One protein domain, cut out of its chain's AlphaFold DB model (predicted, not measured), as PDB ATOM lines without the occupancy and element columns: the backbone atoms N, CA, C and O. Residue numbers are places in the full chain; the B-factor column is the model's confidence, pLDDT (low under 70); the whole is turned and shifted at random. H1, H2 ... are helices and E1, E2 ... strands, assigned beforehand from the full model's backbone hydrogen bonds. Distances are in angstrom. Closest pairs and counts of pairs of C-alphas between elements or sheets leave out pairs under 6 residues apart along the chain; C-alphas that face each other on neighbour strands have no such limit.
ATOM      1  N   SER A 194      -2.417 -17.361  15.858       89.19
ATOM      2  CA  SER A 194      -1.877 -18.708  15.729       89.19
ATOM      3  C   SER A 194      -0.514 -18.685  15.034       89.19
ATOM      4  O   SER A 194      -0.177 -17.762  14.289       89.19
ATOM      5  N   LEU A 195       0.265 -19.752  15.224       89.81
ATOM      6  CA  LEU A 195       1.557 -19.916  14.560       89.81
ATOM      7  C   LEU A 195       1.440 -19.801  13.035       89.81
ATOM      8  O   LEU A 195       2.248 -19.141  12.384       89.81
ATOM      9  N   LYS A 196       0.392 -20.402  12.470       89.81
ATOM     10  CA  LYS A 196       0.101 -20.331  11.042       89.81
ATOM     11  C   LYS A 196      -0.224 -18.907  10.586       89.81
ATOM     12  O   LYS A 196       0.299 -18.464   9.566       89.81
ATOM     13  N   GLU A 197      -1.056 -18.174  11.330       89.69
ATOM     14  CA  GLU A 197      -1.343 -16.761  11.034       89.69
ATOM     15  C   GLU A 197      -0.069 -15.907  11.105       89.69
ATOM     16  O   GLU A 197       0.128 -15.048  10.243       89.69
ATOM     17  N   HIS A 198       0.813 -16.174  12.075       88.62
ATOM     18  CA  HIS A 198       2.096 -15.488  12.205       88.62
ATOM     19  C   HIS A 198       3.023 -15.768  11.013       88.62
ATOM     20  O   HIS A 198       3.498 -14.824  10.384       88.62
ATOM     21  N   LEU A 199       3.228 -17.041  10.647       89.38
ATOM     22  CA  LEU A 199       4.043 -17.435   9.486       89.38
ATOM     23  C   LEU A 199       3.583 -16.734   8.205       89.38
ATOM     24  O   LEU A 199       4.402 -16.318   7.391       89.38
ATOM     25  N   ARG A 200       2.269 -16.547   8.063       87.31
ATOM     26  CA  ARG A 200       1.638 -15.910   6.903       87.31
ATOM     27  C   ARG A 200       1.578 -14.390   6.967       87.31
ATOM     28  O   ARG A 200       1.178 -13.767   5.984       87.31
ATOM     29  N   SER A 201       1.933 -13.774   8.091       85.94
ATOM     30  CA  SER A 201       1.789 -12.332   8.261       85.94
ATOM     31  C   SER A 201       2.593 -11.583   7.200       85.94
ATOM     32  O   SER A 201       3.804 -11.764   7.068       85.94
ATOM     33  N   GLY A 202       1.913 -10.731   6.431       82.44
ATOM     34  CA  GLY A 202       2.523  -9.959   5.349       82.44
ATOM     35  C   GLY A 202       2.886 -10.763   4.094       82.44
ATOM     36  O   GLY A 202       3.378 -10.173   3.131       82.44
ATOM     37  N   LEU A 203       2.624 -12.076   4.063       84.69
ATOM     38  CA  LEU A 203       2.763 -12.896   2.864       84.69
ATOM     39  C   LEU A 203       1.463 -12.790   2.061       84.69
ATOM     40  O   LEU A 203       0.413 -13.285   2.471       84.69
ATOM     41  N   ARG A 204       1.505 -12.112   0.909       72.75
ATOM     42  CA  ARG A 204       0.370 -12.135  -0.024       72.75
ATOM     43  C   ARG A 204       0.223 -13.554  -0.565       72.75
ATOM     44  O   ARG A 204       1.229 -14.153  -0.934       72.75
ATOM     45  N   ALA A 205      -1.009 -14.054  -0.648       66.25
ATOM     46  CA  ALA A 205      -1.324 -15.317  -1.312       66.25
ATOM     47  C   ALA A 205      -1.139 -15.165  -2.834       66.25
ATOM     48  O   ALA A 205      -2.093 -15.009  -3.587       66.25
ATOM     49  N   ASP A 206       0.118 -15.109  -3.260       72.19
ATOM     50  CA  ASP A 206       0.554 -15.080  -4.650       72.19
ATOM     51  C   ASP A 206       1.371 -16.361  -4.880       72.19
ATOM     52  O   ASP A 206       2.506 -16.444  -4.391       72.19
ATOM     53  N   PRO A 207       0.809 -17.363  -5.582       69.75
ATOM     54  CA  PRO A 207       1.461 -18.652  -5.815       69.75
ATOM     55  C   PRO A 207       2.819 -18.532  -6.514       69.75
ATOM     56  O   PRO A 207       3.682 -19.382  -6.323       69.75
ATOM     57  N   HIS A 208       3.043 -17.460  -7.283       75.69
ATOM     58  CA  HIS A 208       4.323 -17.208  -7.948       75.69
ATOM     59  C   HIS A 208       5.389 -16.632  -7.007       75.69
ATOM     60  O   HIS A 208       6.573 -16.614  -7.346       75.69
ATOM     61  N   ARG A 209       4.990 -16.116  -5.838       79.56
ATOM     62  CA  ARG A 209       5.911 -15.577  -4.824       79.56
ATOM     63  C   ARG A 209       6.157 -16.553  -3.688       79.56
ATOM     64  O   ARG A 209       7.289 -16.617  -3.217       79.56
ATOM     65  N   PHE A 210       5.110 -17.259  -3.273       81.69
ATOM     66  CA  PHE A 210       5.121 -18.218  -2.175       81.69
ATOM     67  C   PHE A 210       4.361 -19.480  -2.612       81.69
ATOM     68  O   PHE A 210       3.147 -19.564  -2.393       81.69
ATOM     69  N   PRO A 211       5.042 -20.440  -3.259       80.31
ATOM     70  CA  PRO A 211       4.412 -21.686  -3.681       80.31
ATOM     71  C   PRO A 211       3.946 -22.490  -2.463       80.31
ATOM     72  O   PRO A 211       4.593 -22.468  -1.411       80.31
ATOM     73  N   ASP A 212       2.806 -23.170  -2.609       83.94
ATOM     74  CA  ASP A 212       2.222 -24.078  -1.613       83.94
ATOM     75  C   ASP A 212       2.141 -23.487  -0.196       83.94
ATOM     76  O   ASP A 212       2.378 -24.171   0.802       83.94
ATOM     77  N   LEU A 213       1.823 -22.188  -0.104       85.81
ATOM     78  CA  LEU A 213       1.895 -21.405   1.133       85.81
ATOM     79  C   LEU A 213       1.169 -22.066   2.313       85.81
ATOM     80  O   LEU A 213       1.679 -22.048   3.433       85.81
ATOM     81  N   GLU A 214      -0.006 -22.650   2.078       88.69
ATOM     82  CA  GLU A 214      -0.780 -23.324   3.127       88.69
ATOM     83  C   GLU A 214      -0.093 -24.596   3.628       88.69
ATOM     84  O   GLU A 214       0.033 -24.786   4.838       88.69
ATOM     85  N   ASP A 215       0.387 -25.440   2.717       90.44
ATOM     86  CA  ASP A 215       1.005 -26.720   3.060       90.44
ATOM     87  C   ASP A 215       2.365 -26.523   3.723       90.44
ATOM     88  O   ASP A 215       2.667 -27.168   4.729       90.44
ATOM     89  N   ARG A 216       3.157 -25.572   3.220       90.38
ATOM     90  CA  ARG A 216       4.430 -25.147   3.817       90.38
ATOM     91  C   ARG A 216       4.229 -24.618   5.236       90.38
ATOM     92  O   ARG A 216       4.914 -25.052   6.162       90.38
ATOM     93  N   ALA A 217       3.239 -23.744   5.434       91.62
ATOM     94  CA  ALA A 217       2.915 -23.226   6.759       91.62
ATOM     95  C   ALA A 217       2.442 -24.337   7.717       91.62
ATOM     96  O   ALA A 217       2.849 -24.343   8.876       91.62
ATOM     97  N   ASN A 218       1.644 -25.302   7.241       92.75
ATOM     98  CA  ASN A 218       1.197 -26.449   8.041       92.75
ATOM     99  C   ASN A 218       2.365 -27.367   8.453       92.75
ATOM    100  O   ASN A 218       2.408 -27.845   9.593       92.75
ATOM    101  N   ARG A 219       3.322 -27.622   7.546       93.12
ATOM    102  CA  ARG A 219       4.522 -28.424   7.844       93.12
ATOM    103  C   ARG A 219       5.387 -27.753   8.905       93.12
ATOM    104  O   ARG A 219       5.693 -28.380   9.919       93.12
ATOM    105  N   LEU A 220       5.687 -26.467   8.728       93.50
ATOM    106  CA  LEU A 220       6.435 -25.681   9.712       93.50
ATOM    107  C   LEU A 220       5.721 -25.604  11.061       93.50
ATOM    108  O   LEU A 220       6.353 -25.786  12.097       93.50
ATOM    109  N   GLU A 221       4.402 -25.401  11.071       92.94
ATOM    110  CA  GLU A 221       3.617 -25.423  12.307       92.94
ATOM    111  C   GLU A 221       3.728 -26.772  13.029       92.94
ATOM    112  O   GLU A 221       3.877 -26.812  14.251       92.94
ATOM    113  N   THR A 222       3.691 -27.877  12.285       92.94
ATOM    114  CA  THR A 222       3.809 -29.227  12.846       92.94
ATOM    115  C   THR A 222       5.181 -29.460  13.475       92.94
ATOM    116  O   THR A 222       5.259 -29.979  14.589       92.94
ATOM    117  N   LEU A 223       6.256 -29.066  12.787       92.12
ATOM    118  CA  LEU A 223       7.634 -29.191  13.277       92.12
ATOM    119  C   LEU A 223       7.845 -28.341  14.533       92.12
ATOM    120  O   LEU A 223       8.271 -28.846  15.573       92.12
ATOM    121  N   TYR A 224       7.413 -27.081  14.483       90.56
ATOM    122  CA  TYR A 224       7.507 -26.162  15.613       90.56
ATOM    123  C   TYR A 224       6.726 -26.671  16.830       90.56
ATOM    124  O   TYR A 224       7.247 -26.666  17.943       90.56
ATOM    125  N   LYS A 225       5.501 -27.189  16.638       89.44
ATOM    126  CA  LYS A 225       4.686 -27.768  17.724       89.44
ATOM    127  C   LYS A 225       5.309 -29.004  18.367       89.44
ATOM    128  O   LYS A 225       5.095 -29.234  19.555       89.44
ATOM    129  N   LYS A 226       6.087 -29.779  17.610       88.25
ATOM    130  CA  LYS A 226       6.873 -30.906  18.134       88.25
ATOM    131  C   LYS A 226       8.145 -30.456  18.860       88.25
ATOM    132  O   LYS A 226       8.753 -31.266  19.552       88.25
ATOM    133  N   GLY A 227       8.535 -29.187  18.726       83.56
ATOM    134  CA  GLY A 227       9.818 -28.678  19.200       83.56
ATOM    135  C   GLY A 227      11.003 -29.135  18.345       83.56
ATOM    136  O   GLY A 227      12.136 -29.032  18.807       83.56
ATOM    137  N   ASP A 228      10.746 -29.632  17.132       88.81
ATOM    138  CA  ASP A 228      11.766 -30.033  16.163       88.81
ATOM    139  C   ASP A 228      12.299 -28.789  15.442       88.81
ATOM    140  O   ASP A 228      11.819 -28.401  14.376       88.81
ATOM    141  N   MET A 229      13.244 -28.103  16.091       86.56
ATOM    142  CA  MET A 229      13.787 -26.838  15.592       86.56
ATOM    143  C   MET A 229      14.784 -27.014  14.447       86.56
ATOM    144  O   MET A 229      14.936 -26.088  13.650       86.56
ATOM    145  N   ASP A 230      15.427 -28.179  14.352       88.12
ATOM    146  CA  ASP A 230      16.343 -28.500  13.258       88.12
ATOM    147  C   ASP A 230      15.542 -28.787  11.986       88.12
ATOM    148  O   ASP A 230      15.740 -28.110  10.977       88.12
ATOM    149  N   GLY A 231      14.526 -29.658  12.064       91.38
ATOM    150  CA  GLY A 231      13.601 -29.887  10.955       91.38
ATOM    151  C   GLY A 231      12.838 -28.617  10.564       91.38
ATOM    152  O   GLY A 231      12.659 -28.332   9.380       91.38
ATOM    153  N   PHE A 232      12.437 -27.794  11.543       91.44
ATOM    154  CA  PHE A 232      11.844 -26.480  11.270       91.44
ATOM    155  C   PHE A 232      12.792 -25.578  10.470       91.44
ATOM    156  O   PHE A 232      12.345 -24.919   9.533       91.44
ATOM    157  N   ALA A 233      14.083 -25.537  10.811       90.31
ATOM    158  CA  ALA A 233      15.070 -24.733  10.095       90.31
ATOM    159  C   ALA A 233      15.319 -25.256   8.670       90.31
ATOM    160  O   ALA A 233      15.428 -24.454   7.743       90.31
ATOM    161  N   GLU A 234      15.363 -26.575   8.482       92.69
ATOM    162  CA  GLU A 234      15.515 -27.199   7.164       92.69
ATOM    163  C   GLU A 234      14.323 -26.896   6.242       92.69
ATOM    164  O   GLU A 234      14.516 -26.365   5.146       92.69
ATOM    165  N   GLU A 235      13.089 -27.139   6.703       93.62
ATOM    166  CA  GLU A 235      11.865 -26.845   5.937       93.62
ATOM    167  C   GLU A 235      11.739 -25.340   5.643       93.62
ATOM    168  O   GLU A 235      11.314 -24.936   4.558       93.62
ATOM    169  N   ALA A 236      12.143 -24.494   6.593       91.50
ATOM    170  CA  ALA A 236      12.141 -23.047   6.436       91.50
ATOM    171  C   ALA A 236      13.103 -22.595   5.330       91.50
ATOM    172  O   ALA A 236      12.730 -21.789   4.476       91.50
ATOM    173  N   MET A 237      14.323 -23.137   5.316       91.00
ATOM    174  CA  MET A 237      15.320 -22.841   4.288       91.00
ATOM    175  C   MET A 237      14.897 -23.343   2.909       91.00
ATOM    176  O   MET A 237      15.139 -22.656   1.916       91.00
ATOM    177  N   ASP A 238      14.251 -24.508   2.829       91.44
ATOM    178  CA  ASP A 238      13.690 -25.006   1.571       91.44
ATOM    179  C   ASP A 238      12.603 -24.063   1.031       91.44
ATOM    180  O   ASP A 238      12.620 -23.667  -0.138       91.44
ATOM    181  N   TRP A 239      11.708 -23.592   1.906       90.56
ATOM    182  CA  TRP A 239      10.668 -22.649   1.506       90.56
ATOM    183  C   TRP A 239      11.239 -21.301   1.051       90.56
ATOM    184  O   TRP A 239      10.810 -20.773   0.021       90.56
ATOM    185  N   ILE A 240      12.247 -20.775   1.757       90.12
ATOM    186  CA  ILE A 240      12.974 -19.555   1.375       90.12
ATOM    187  C   ILE A 240      13.573 -19.702  -0.028       90.12
ATOM    188  O   ILE A 240      13.334 -18.846  -0.877       90.12
ATOM    189  N   LYS A 241      14.279 -20.808  -0.307       89.12
ATOM    190  CA  LYS A 241      14.898 -21.070  -1.621       89.12
ATOM    191  C   LYS A 241      13.876 -21.157  -2.753       89.12
ATOM    192  O   LYS A 241      14.162 -20.726  -3.864       89.12
ATOM    193  N   SER A 242      12.689 -21.693  -2.476       85.81
ATOM    194  CA  SER A 242      11.596 -21.774  -3.454       85.81
ATOM    195  C   SER A 242      10.828 -20.458  -3.659       85.81
ATOM    196  O   SER A 242       9.975 -20.379  -4.543       85.81
ATOM    197  N   SER A 243      11.092 -19.425  -2.849       85.56
ATOM    198  CA  SER A 243      10.308 -18.186  -2.822       85.56
ATOM    199  C   SER A 243      11.031 -17.028  -3.513       85.56
ATOM    200  O   SER A 243      12.153 -16.672  -3.168       85.56
ATOM    201  N   ASN A 244      10.338 -16.330  -4.416       76.19
ATOM    202  CA  ASN A 244      10.908 -15.201  -5.171       76.19
ATOM    203  C   ASN A 244      11.006 -13.885  -4.364       76.19
ATOM    204  O   ASN A 244      11.635 -12.925  -4.808       76.19
ATOM    205  N   LYS A 245      10.358 -13.799  -3.189       70.69
ATOM    206  CA  LYS A 245      10.410 -12.647  -2.260       70.69
ATOM    207  C   LYS A 245      10.446 -13.108  -0.799       70.69
ATOM    208  O   LYS A 245       9.535 -12.819  -0.024       70.69
ATOM    209  N   ALA A 246      11.508 -13.820  -0.429       78.12
ATOM    210  CA  ALA A 246      11.636 -14.461   0.878       78.12
ATOM    211  C   ALA A 246      11.859 -13.509   2.068       78.12
ATOM    212  O   ALA A 246      11.673 -13.932   3.200       78.12
ATOM    213  N   SER A 247      12.168 -12.223   1.859       80.38
ATOM    214  CA  SER A 247      12.560 -11.319   2.956       80.38
ATOM    215  C   SER A 247      11.531 -11.205   4.090       80.38
ATOM    216  O   SER A 247      11.903 -11.143   5.257       80.38
ATOM    217  N   GLN A 248      10.227 -11.214   3.786       83.56
ATOM    218  CA  GLN A 248       9.201 -11.224   4.837       83.56
ATOM    219  C   GLN A 248       9.118 -12.576   5.554       83.56
ATOM    220  O   GLN A 248       8.926 -12.616   6.767       83.56
ATOM    221  N   LEU A 249       9.242 -13.669   4.802       86.38
ATOM    222  CA  LEU A 249       9.222 -15.025   5.337       86.38
ATOM    223  C   LEU A 249      10.420 -15.241   6.275       86.38
ATOM    224  O   LEU A 249      10.237 -15.709   7.393       86.38
ATOM    225  N   GLU A 250      11.613 -14.807   5.870       85.75
ATOM    226  CA  GLU A 250      12.832 -14.802   6.685       85.75
ATOM    227  C   GLU A 250      12.639 -14.040   7.998       85.75
ATOM    228  O   GLU A 250      13.002 -14.549   9.056       85.75
ATOM    229  N   VAL A 251      12.010 -12.858   7.961       83.44
ATOM    230  CA  VAL A 251      11.697 -12.076   9.170       83.44
ATOM    231  C   VAL A 251      10.744 -12.839  10.099       83.44
ATOM    232  O   VAL A 251      11.006 -12.926  11.300       83.44
ATOM    233  N   ASN A 252       9.667 -13.428   9.569       87.38
ATOM    234  CA  ASN A 252       8.710 -14.203  10.371       87.38
ATOM    235  C   ASN A 252       9.401 -15.420  11.029       87.38
ATOM    236  O   ASN A 252       9.271 -15.653  12.231       87.38
ATOM    237  N   LEU A 253      10.191 -16.172  10.257       88.75
ATOM    238  CA  LEU A 253      10.935 -17.348  10.724       88.75
ATOM    239  C   LEU A 253      11.999 -16.992  11.767       88.75
ATOM    240  O   LEU A 253      12.138 -17.685  12.779       88.75
ATOM    241  N   PHE A 254      12.729 -15.900  11.541       85.38
ATOM    242  CA  PHE A 254      13.721 -15.382  12.475       85.38
ATOM    243  C   PHE A 254      13.090 -15.120  13.844       85.38
ATOM    244  O   PHE A 254      13.582 -15.616  14.859       85.38
ATOM    245  N   HIS A 255      11.968 -14.399  13.875       85.81
ATOM    246  CA  HIS A 255      11.279 -14.065  15.116       85.81
ATOM    247  C   HIS A 255      10.748 -15.295  15.857       85.81
ATOM    248  O   HIS A 255      10.917 -15.378  17.072       85.81
ATOM    249  N   LEU A 256      10.197 -16.283  15.146       89.44
ATOM    250  CA  LEU A 256       9.762 -17.549  15.748       89.44
ATOM    251  C   LEU A 256      10.911 -18.332  16.387       89.44
ATOM    252  O   LEU A 256      10.743 -18.908  17.467       89.44
ATOM    253  N   ARG A 257      12.084 -18.347  15.743       87.31
ATOM    254  CA  ARG A 257      13.284 -18.998  16.280       87.31
ATOM    255  C   ARG A 257      13.808 -18.271  17.515       87.31
ATOM    256  O   ARG A 257      14.110 -18.925  18.511       87.31
ATOM    257  N   GLN A 258      13.883 -16.939  17.483       85.69
ATOM    258  CA  GLN A 258      14.300 -16.150  18.648       85.69
ATOM    259  C   GLN A 258      13.341 -16.347  19.825       85.69
ATOM    260  O   GLN A 258      13.777 -16.635  20.936       85.69
ATOM    261  N   ALA A 259      12.034 -16.283  19.576       89.44
ATOM    262  CA  ALA A 259      11.017 -16.503  20.594       89.44
ATOM    263  C   ALA A 259      11.111 -17.901  21.228       89.44
ATOM    264  O   ALA A 259      10.992 -18.038  22.448       89.44
ATOM    265  N   TYR A 260      11.402 -18.926  20.417       89.69
ATOM    266  CA  TYR A 260      11.655 -20.279  20.908       89.69
ATOM    267  C   TYR A 260      12.862 -20.337  21.839       89.69
ATOM    268  O   TYR A 260      12.770 -20.907  22.921       89.69
ATOM    269  N   LEU A 261      13.987 -19.733  21.447       86.94
ATOM    270  CA  LEU A 261      15.203 -19.713  22.263       86.94
ATOM    271  C   LEU A 261      14.978 -18.997  23.600       86.94
ATOM    272  O   LEU A 261      15.411 -19.499  24.637       86.94
ATOM    273  N   LEU A 262      14.245 -17.879  23.593       87.44
ATOM    274  CA  LEU A 262      13.874 -17.152  24.809       87.44
ATOM    275  C   LEU A 262      12.993 -18.012  25.728       87.44
ATOM    276  O   LEU A 262      13.258 -18.101  26.925       87.44
ATOM    277  N   ALA A 263      11.984 -18.695  25.179       90.56
ATOM    278  CA  ALA A 263      11.126 -19.595  25.951       90.56
ATOM    279  C   ALA A 263      11.895 -20.814  26.484       90.56
ATOM    280  O   ALA A 263      11.725 -21.208  27.638       90.56
ATOM    281  N   TYR A 264      12.768 -21.394  25.661       88.62
ATOM    282  CA  TYR A 264      13.616 -22.528  26.015       88.62
ATOM    283  C   TYR A 264      14.539 -22.177  27.179       88.62
ATOM    284  O   TYR A 264      14.610 -22.927  28.154       88.62
ATOM    285  N   GLN A 265      15.178 -21.007  27.127       85.44
ATOM    286  CA  GLN A 265      15.995 -20.500  28.223       85.44
ATOM    287  C   GLN A 265      15.154 -20.245  29.480       85.44
ATOM    288  O   GLN A 265      15.526 -20.699  30.566       85.44
ATOM    289  N   ALA A 266      13.998 -19.588  29.337       85.31
ATOM    290  CA  ALA A 266      13.124 -19.249  30.457       85.31
ATOM    291  C   ALA A 266      12.576 -20.482  31.199       85.31
ATOM    292  O   ALA A 266      12.307 -20.414  32.399       85.31
ATOM    293  N   LEU A 267      12.454 -21.622  30.510       88.38
ATOM    294  CA  LEU A 267      12.019 -22.904  31.076       88.38
ATOM    295  C   LEU A 267      13.177 -23.855  31.423       88.38
ATOM    296  O   LEU A 267      12.969 -25.050  31.651       88.38
ATOM    297  N   GLY A 268      14.403 -23.334  31.517       84.38
ATOM    298  CA  GLY A 268      15.557 -24.084  32.009       84.38
ATOM    299  C   GLY A 268      16.151 -25.055  30.992       84.38
ATOM    300  O   GLY A 268      16.641 -26.113  31.381       84.38
ATOM    301  N   ASN A 269      16.129 -24.688  29.708       83.88
ATOM    302  CA  ASN A 269      16.694 -25.448  28.594       83.88
ATOM    303  C   ASN A 269      16.059 -26.836  28.431       83.88
ATOM    304  O   ASN A 269      16.748 -27.845  28.295       83.88
ATOM    305  N   LYS A 270      14.725 -26.889  28.486       80.81
ATOM    306  CA  LYS A 270      13.957 -28.117  28.264       80.81
ATOM    307  C   LYS A 270      13.090 -27.974  27.025       80.81
ATOM    308  O   LYS A 270      12.296 -27.040  26.921       80.81
ATOM    309  N   HIS A 271      13.215 -28.921  26.102       80.75
ATOM    310  CA  HIS A 271      12.293 -29.045  24.978       80.75
ATOM    311  C   HIS A 271      10.979 -29.639  25.494       80.75
ATOM    312  O   HIS A 271      10.965 -30.717  26.089       80.75
ATOM    313  N   SER A 272       9.878 -28.908  25.334       85.06
ATOM    314  CA  SER A 272       8.553 -29.339  25.776       85.06
ATOM    315  C   SER A 272       7.457 -28.607  25.005       85.06
ATOM    316  O   SER A 272       7.701 -27.542  24.435       85.06
ATOM    317  N   ILE A 273       6.236 -29.144  25.035       88.44
ATOM    318  CA  ILE A 273       5.048 -28.455  24.504       88.44
ATOM    319  C   ILE A 273       4.871 -27.094  25.191       88.44
ATOM    320  O   ILE A 273       4.542 -26.114  24.536       88.44
ATOM    321  N   ASP A 274       5.176 -27.008  26.486       91.19
ATOM    322  CA  ASP A 274       5.101 -25.763  27.251       91.19
ATOM    323  C   ASP A 274       6.101 -24.706  26.750       91.19
ATOM    324  O   ASP A 274       5.783 -23.517  26.730       91.19
ATOM    325  N   THR A 275       7.277 -25.134  26.280       90.94
ATOM    326  CA  THR A 275       8.282 -24.267  25.637       90.94
ATOM    327  C   THR A 275       7.747 -23.674  24.346       90.94
ATOM    328  O   THR A 275       7.849 -22.469  24.134       90.94
ATOM    329  N   VAL A 276       7.126 -24.507  23.512       91.12
ATOM    330  CA  VAL A 276       6.478 -24.066  22.273       91.12
ATOM    331  C   VAL A 276       5.342 -23.090  22.588       91.12
ATOM    332  O   VAL A 276       5.268 -22.022  21.988       91.12
ATOM    333  N   SER A 277       4.469 -23.423  23.544       92.44
ATOM    334  CA  SER A 277       3.348 -22.564  23.935       92.44
ATOM    335  C   SER A 277       3.821 -21.205  24.448       92.44
ATOM    336  O   SER A 277       3.265 -20.184  24.058       92.44
ATOM    337  N   LEU A 278       4.870 -21.172  25.277       93.38
ATOM    338  CA  LEU A 278       5.438 -19.917  25.765       93.38
ATOM    339  C   LEU A 278       6.073 -19.106  24.629       93.38
ATOM    340  O   LEU A 278       5.902 -17.891  24.581       93.38
ATOM    341  N   ALA A 279       6.753 -19.769  23.691       92.75
ATOM    342  CA  ALA A 279       7.393 -19.113  22.555       92.75
ATOM    343  C   ALA A 279       6.400 -18.329  21.683       92.75
ATOM    344  O   ALA A 279       6.730 -17.247  21.203       92.75
ATOM    345  N   LEU A 280       5.160 -18.799  21.529       92.31
ATOM    346  CA  LEU A 280       4.142 -18.072  20.760       92.31
ATOM    347  C   LEU A 280       3.814 -16.696  21.366       92.31
ATOM    348  O   LEU A 280       3.661 -15.723  20.628       92.31
ATOM    349  N   TYR A 281       3.795 -16.582  22.699       93.00
ATOM    350  CA  TYR A 281       3.623 -15.295  23.390       93.00
ATOM    351  C   TYR A 281       4.872 -14.405  23.324       93.00
ATOM    352  O   TYR A 281       4.768 -13.186  23.429       93.00
ATOM    353  N   LEU A 282       6.051 -15.002  23.127       91.56
ATOM    354  CA  LEU A 282       7.324 -14.294  22.938       91.56
ATOM    355  C   LEU A 282       7.619 -13.963  21.473       91.56
ATOM    356  O   LEU A 282       8.678 -13.421  21.163       91.56
ATOM    357  N   THR A 283       6.695 -14.278  20.570       90.56
ATOM    358  CA  THR A 283       6.809 -13.941  19.157       90.56
ATOM    359  C   THR A 283       6.134 -12.585  18.910       90.56
ATOM    360  O   THR A 283       4.983 -12.415  19.311       90.56
ATOM    361  N   PRO A 284       6.787 -11.606  18.252       88.44
ATOM    362  CA  PRO A 284       6.157 -10.337  17.899       88.44
ATOM    363  C   PRO A 284       4.972 -10.544  16.956       88.44
ATOM    364  O   PRO A 284       5.041 -11.314  16.000       88.44
ATOM    365  N   GLN A 285       3.876  -9.831  17.196       87.69
ATOM    366  CA  GLN A 285       2.641  -9.976  16.432       87.69
ATOM    367  C   GLN A 285       2.156  -8.623  15.915       87.69
ATOM    368  O   GLN A 285       2.134  -7.616  16.627       87.69
ATOM    369  N   VAL A 286       1.697  -8.607  14.664       84.12
ATOM    370  CA  VAL A 286       0.887  -7.497  14.155       84.12
ATOM    371  C   VAL A 286      -0.493  -7.517  14.834       84.12
ATOM    372  O   VAL A 286      -1.004  -8.588  15.166       84.12
ATOM    373  N   PRO A 287      -1.145  -6.356  15.024       81.00
ATOM    374  CA  PRO A 287      -2.550  -6.320  15.410       81.00
ATOM    375  C   PRO A 287      -3.434  -7.124  14.467       81.00
ATOM    376  O   PRO A 287      -3.218  -7.067  13.259       81.00
ATOM    377  N   ARG A 288      -4.446  -7.822  14.996       80.56
ATOM    378  CA  ARG A 288      -5.318  -8.697  14.196       80.56
ATOM    379  C   ARG A 288      -6.023  -7.945  13.062       80.56
ATOM    380  O   ARG A 288      -6.012  -8.403  11.926       80.56
ATOM    381  N   ASP A 289      -6.491  -6.725  13.320       79.38
ATOM    382  CA  ASP A 289      -7.070  -5.860  12.279       79.38
ATOM    383  C   ASP A 289      -6.068  -5.528  11.168       79.38
ATOM    384  O   ASP A 289      -6.403  -5.514   9.987       79.38
ATOM    385  N   ARG A 290      -4.803  -5.297  11.538       78.94
ATOM    386  CA  ARG A 290      -3.725  -5.032  10.580       78.94
ATOM    387  C   ARG A 290      -3.287  -6.302   9.852       78.94
ATOM    388  O   ARG A 290      -2.947  -6.225   8.676       78.94
ATOM    389  N   HIS A 291      -3.308  -7.454  10.518       80.81
ATOM    390  CA  HIS A 291      -3.065  -8.761   9.904       80.81
ATOM    391  C   HIS A 291      -4.072  -9.028   8.786       80.81
ATOM    392  O   HIS A 291      -3.660  -9.304   7.662       80.81
ATOM    393  N   ASN A 292      -5.360  -8.798   9.055       79.12
ATOM    394  CA  ASN A 292      -6.437  -8.916   8.068       79.12
ATOM    395  C   ASN A 292      -6.247  -7.966   6.870       79.12
ATOM    396  O   ASN A 292      -6.658  -8.273   5.756       79.12
ATOM    397  N   GLN A 293      -5.579  -6.828   7.077       80.19
ATOM    398  CA  GLN A 293      -5.199  -5.875   6.024       80.19
ATOM    399  C   GLN A 293      -3.869  -6.228   5.323       80.19
ATOM    400  O   GLN A 293      -3.371  -5.455   4.503       80.19
ATOM    401  N   GLY A 294      -3.261  -7.376   5.638       76.00
ATOM    402  CA  GLY A 294      -2.005  -7.839   5.046       76.00
ATOM    403  C   GLY A 294      -0.752  -7.135   5.578       76.00
ATOM    404  O   GLY A 294       0.241  -7.028   4.856       76.00
ATOM    405  N   ALA A 295      -0.776  -6.622   6.812       81.38
ATOM    406  CA  ALA A 295       0.383  -5.972   7.421       81.38
ATOM    407  C   ALA A 295       1.553  -6.938   7.677       81.38
ATOM    408  O   ALA A 295       1.379  -8.131   7.929       81.38
ATOM    409  N   SER A 296       2.766  -6.383   7.642       77.00
ATOM    410  CA  SER A 296       4.036  -7.111   7.739       77.00
ATOM    411  C   SER A 296       4.825  -6.704   8.990       77.00
ATOM    412  O   SER A 296       4.748  -5.552   9.430       77.00
ATOM    413  N   LEU A 297       5.608  -7.644   9.533       75.75
ATOM    414  CA  LEU A 297       6.482  -7.409  10.689       75.75
ATOM    415  C   LEU A 297       7.689  -6.528  10.360       75.75
ATOM    416  O   LEU A 297       8.159  -5.817  11.237       75.75
ATOM    417  N   THR A 298       8.149  -6.488   9.108       70.25
ATOM    418  CA  THR A 298       9.325  -5.695   8.698       70.25
ATOM    419  C   THR A 298       9.122  -4.194   8.913       70.25
ATOM    420  O   THR A 298      10.074  -3.458   9.145       70.25
ATOM    421  N   ARG A 299       7.868  -3.715   8.882       63.12
ATOM    422  CA  ARG A 299       7.540  -2.322   9.241       63.12
ATOM    423  C   ARG A 299       7.581  -2.057  10.747       63.12
ATOM    424  O   ARG A 299       7.624  -0.898  11.143       63.12
ATOM    425  N   LEU A 300       7.493  -3.102  11.564       63.16
ATOM    426  CA  LEU A 300       7.498  -3.016  13.022       63.16
ATOM    427  C   LEU A 300       8.899  -3.256  13.595       63.16
ATOM    428  O   LEU A 300       9.259  -2.610  14.572       63.16
ATOM    429  N   PHE A 301       9.691  -4.133  12.970       66.00
ATOM    430  CA  PHE A 301      11.009  -4.540  13.449       66.00
ATOM    431  C   PHE A 301      11.999  -4.649  12.296       66.00
ATOM    432  O   PHE A 301      11.813  -5.434  11.369       66.00
ATOM    433  N   ASN A 302      13.079  -3.871  12.378       57.00
ATOM    434  CA  ASN A 302      14.244  -4.074  11.532       57.00
ATOM    435  C   ASN A 302      15.193  -5.056  12.237       57.00
ATOM    436  O   ASN A 302      15.839  -4.695  13.222       57.00
ATOM    437  N   SER A 303      15.280  -6.284  11.723       53.88
ATOM    438  CA  SER A 303      16.091  -7.374  12.288       53.88
ATOM    439  C   SER A 303      17.595  -7.076  12.331       53.88
ATOM    440  O   SER A 303      18.315  -7.730  13.078       53.88
ATOM    441  N   THR A 304      18.071  -6.084  11.571       55.06
ATOM    442  CA  THR A 304      19.507  -5.782  11.431       55.06
ATOM    443  C   THR A 304      20.084  -4.863  12.513       55.06
ATOM    444  O   THR A 304      21.285  -4.913  12.750       55.06
ATOM    445  N   ALA A 305      19.271  -4.037  13.185       54.81
ATOM    446  CA  ALA A 305      19.777  -3.022  14.123       54.81
ATOM    447  C   ALA A 305      19.732  -3.463  15.597       54.81
ATOM    448  O   ALA A 305      20.645  -3.171  16.364       54.81
ATOM    449  N   ASN A 306      18.673  -4.163  16.002       66.44
ATOM    450  CA  ASN A 306      18.562  -4.788  17.317       66.44
ATOM    451  C   ASN A 306      17.569  -5.959  17.217       66.44
ATOM    452  O   ASN A 306      16.357  -5.726  17.157       66.44
ATOM    453  N   PRO A 307      18.053  -7.212  17.193       61.22
ATOM    454  CA  PRO A 307      17.219  -8.369  16.889       61.22
ATOM    455  C   PRO A 307      16.143  -8.653  17.941       61.22
ATOM    456  O   PRO A 307      15.154  -9.304  17.616       61.22
ATOM    457  N   LEU A 308      16.316  -8.169  19.177       72.94
ATOM    458  CA  LEU A 308      15.427  -8.452  20.306       72.94
ATOM    459  C   LEU A 308      14.655  -7.226  20.797       72.94
ATOM    460  O   LEU A 308      13.934  -7.333  21.780       72.94
ATOM    461  N   ILE A 309      14.722  -6.084  20.101       75.19
ATOM    462  CA  ILE A 309      14.020  -4.854  20.517       75.19
ATOM    463  C   ILE A 309      12.516  -5.063  20.732       75.19
ATOM    464  O   ILE A 309      11.888  -4.367  21.524       75.19
ATOM    465  N   PHE A 310      11.929  -6.059  20.064       75.25
ATOM    466  CA  PHE A 310      10.515  -6.373  20.187       75.25
ATOM    467  C   PHE A 310      10.090  -6.749  21.615       75.25
ATOM    468  O   PHE A 310       8.932  -6.497  21.949       75.25
ATOM    469  N   ILE A 311      10.988  -7.281  22.460       77.88
ATOM    470  CA  ILE A 311      10.653  -7.711  23.830       77.88
ATOM    471  C   ILE A 311      10.330  -6.536  24.759       77.88
ATOM    472  O   ILE A 311       9.549  -6.705  25.683       77.88
ATOM    473  N   GLU A 312      10.864  -5.342  24.492       72.69
ATOM    474  CA  GLU A 312      10.629  -4.137  25.308       72.69
ATOM    475  C   GLU A 312       9.492  -3.260  24.758       72.69
ATOM    476  O   GLU A 312       9.102  -2.255  25.358       72.69
ATOM    477  N   THR A 313       8.949  -3.626  23.596       77.25
ATOM    478  CA  THR A 313       7.901  -2.873  22.895       77.25
ATOM    479  C   THR A 313       6.525  -3.510  23.077       77.25
ATOM    480  O   THR A 313       6.378  -4.598  23.617       77.25
ATOM    481  N   ASN A 314       5.488  -2.864  22.546       78.06
ATOM    482  CA  ASN A 314       4.114  -3.375  22.567       78.06
ATOM    483  C   ASN A 314       3.816  -4.409  21.458       78.06
ATOM    484  O   ASN A 314       2.677  -4.514  21.001       78.06
ATOM    485  N   ALA A 315       4.831  -5.129  20.972       82.81
ATOM    486  CA  ALA A 315       4.653  -6.111  19.902       82.81
ATOM    487  C   ALA A 315       4.319  -7.516  20.368       82.81
ATOM    488  O   ALA A 315       3.735  -8.274  19.593       82.81
ATOM    489  N   LEU A 316       4.676  -7.881  21.594       90.50
ATOM    490  CA  LEU A 316       4.211  -9.138  22.156       90.50
ATOM    491  C   LEU A 316       2.742  -8.985  22.544       90.50
ATOM    492  O   LEU A 316       2.323  -7.954  23.078       90.50
ATOM    493  N   ARG A 317       1.945 -10.009  22.259       92.38
ATOM    494  CA  ARG A 317       0.515 -10.034  22.568       92.38
ATOM    495  C   ARG A 317       0.205 -11.213  23.460       92.38
ATOM    496  O   ARG A 317       0.865 -12.242  23.367       92.38
ATOM    497  N   PHE A 318      -0.811 -11.060  24.298       94.38
ATOM    498  CA  PHE A 318      -1.285 -12.137  25.152       94.38
ATOM    499  C   PHE A 318      -2.804 -12.192  25.217       94.38
ATOM    500  O   PHE A 318      -3.488 -11.191  24.992       94.38
TER     501      PHE A 318
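Overview. This is residues 194 to 318 of the 475 residues of an uncharacterized protein of Comamonas thiooxydans (UniProt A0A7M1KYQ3). Three long helices, H2, H3 and H4, run back and forth as two successive hairpins, with H2 and H4 spread apart and the short H1 and the crossing H5 fitted between them on the side away from H3. Beyond H4, away from H3, the last part of the printed residues makes a loose cover of loops with the short H6, H7 and E1. The 125 printed residues hold seven named helices and then one named strand, in the order H1 H2 H3 H4 H5 H6 H7 E1, and the class is mostly helix. The whole is compact, with a radius of gyration of the C-alphas of 13.8 A and spans of 42 by 30 by 26 A.

Arrangement. Start at H1, residues 195 to 199, which touches residues 217 to 221 of H2, residues 213 to 226; the closest C-alphas, of Lys 196 and Ala 217, are 5.9 A apart. H1 also touches residues 249 to 253 of H4, residues 247 to 266, closest at the C-alphas of Leu 199 and Asn 252, 5.7 A. H2 forms a hairpin with H3, residues 229 to 242, at a shallow tilt of 14 degrees, opposite ways; their closest C-alphas are those of Leu 223 and Phe 232, 5.4 A. H3 and H4 form the next hairpin, at a shallow tilt of 6 degrees, with the C-alphas of Ile 240 and Leu 249 closest at 7.1 A. Go on to H5, residues 273 to 281, which touches residues 256 to 264 of H4 at a steep tilt of 55 degrees, opposite ways, closest at the C-alphas of Tyr 260 and Ala 279, 4.7 A. H2 and H5 touch only at their ends, with the C-alphas of Lys 225 and Val 276 closest at 6.1 A. H2 and H4 are apart. H6, residues 288 to 292, and H7, residues 309 to 312, touch no helix. E1, residues 316 to 318, pairs with no named strand; its closest C-alpha to H5 is that of Phe 318, 6.1 A from that of Tyr 281. In H1, H2, H3, H4 and H6 every O i to N i+4 pair is within hydrogen-bond range; in H5 4 of 5 are, and H7 is too short for such a pair.

Along the chain. Find C-alpha 195, where H1 begins, at (1.557, -19.916, 14.560). H2 is 20.1 A long, H3 19.8 A and H5 13.3 A. H4, the longest, runs 28.6 A from C-alpha 247 at (12.560, -11.319, 2.956). E1 ends at C-alpha 318, (-1.285, -12.137, 25.152).

Size, cuts and confidence. The C-alphas farthest apart, of His 208 and Gly 268, are 42.1 A apart. The printed part has no cut. The links H1 to H2 and H6 to H7 are long. Look for pLDDT under 70 at residues 205, 207 and 299 to 307.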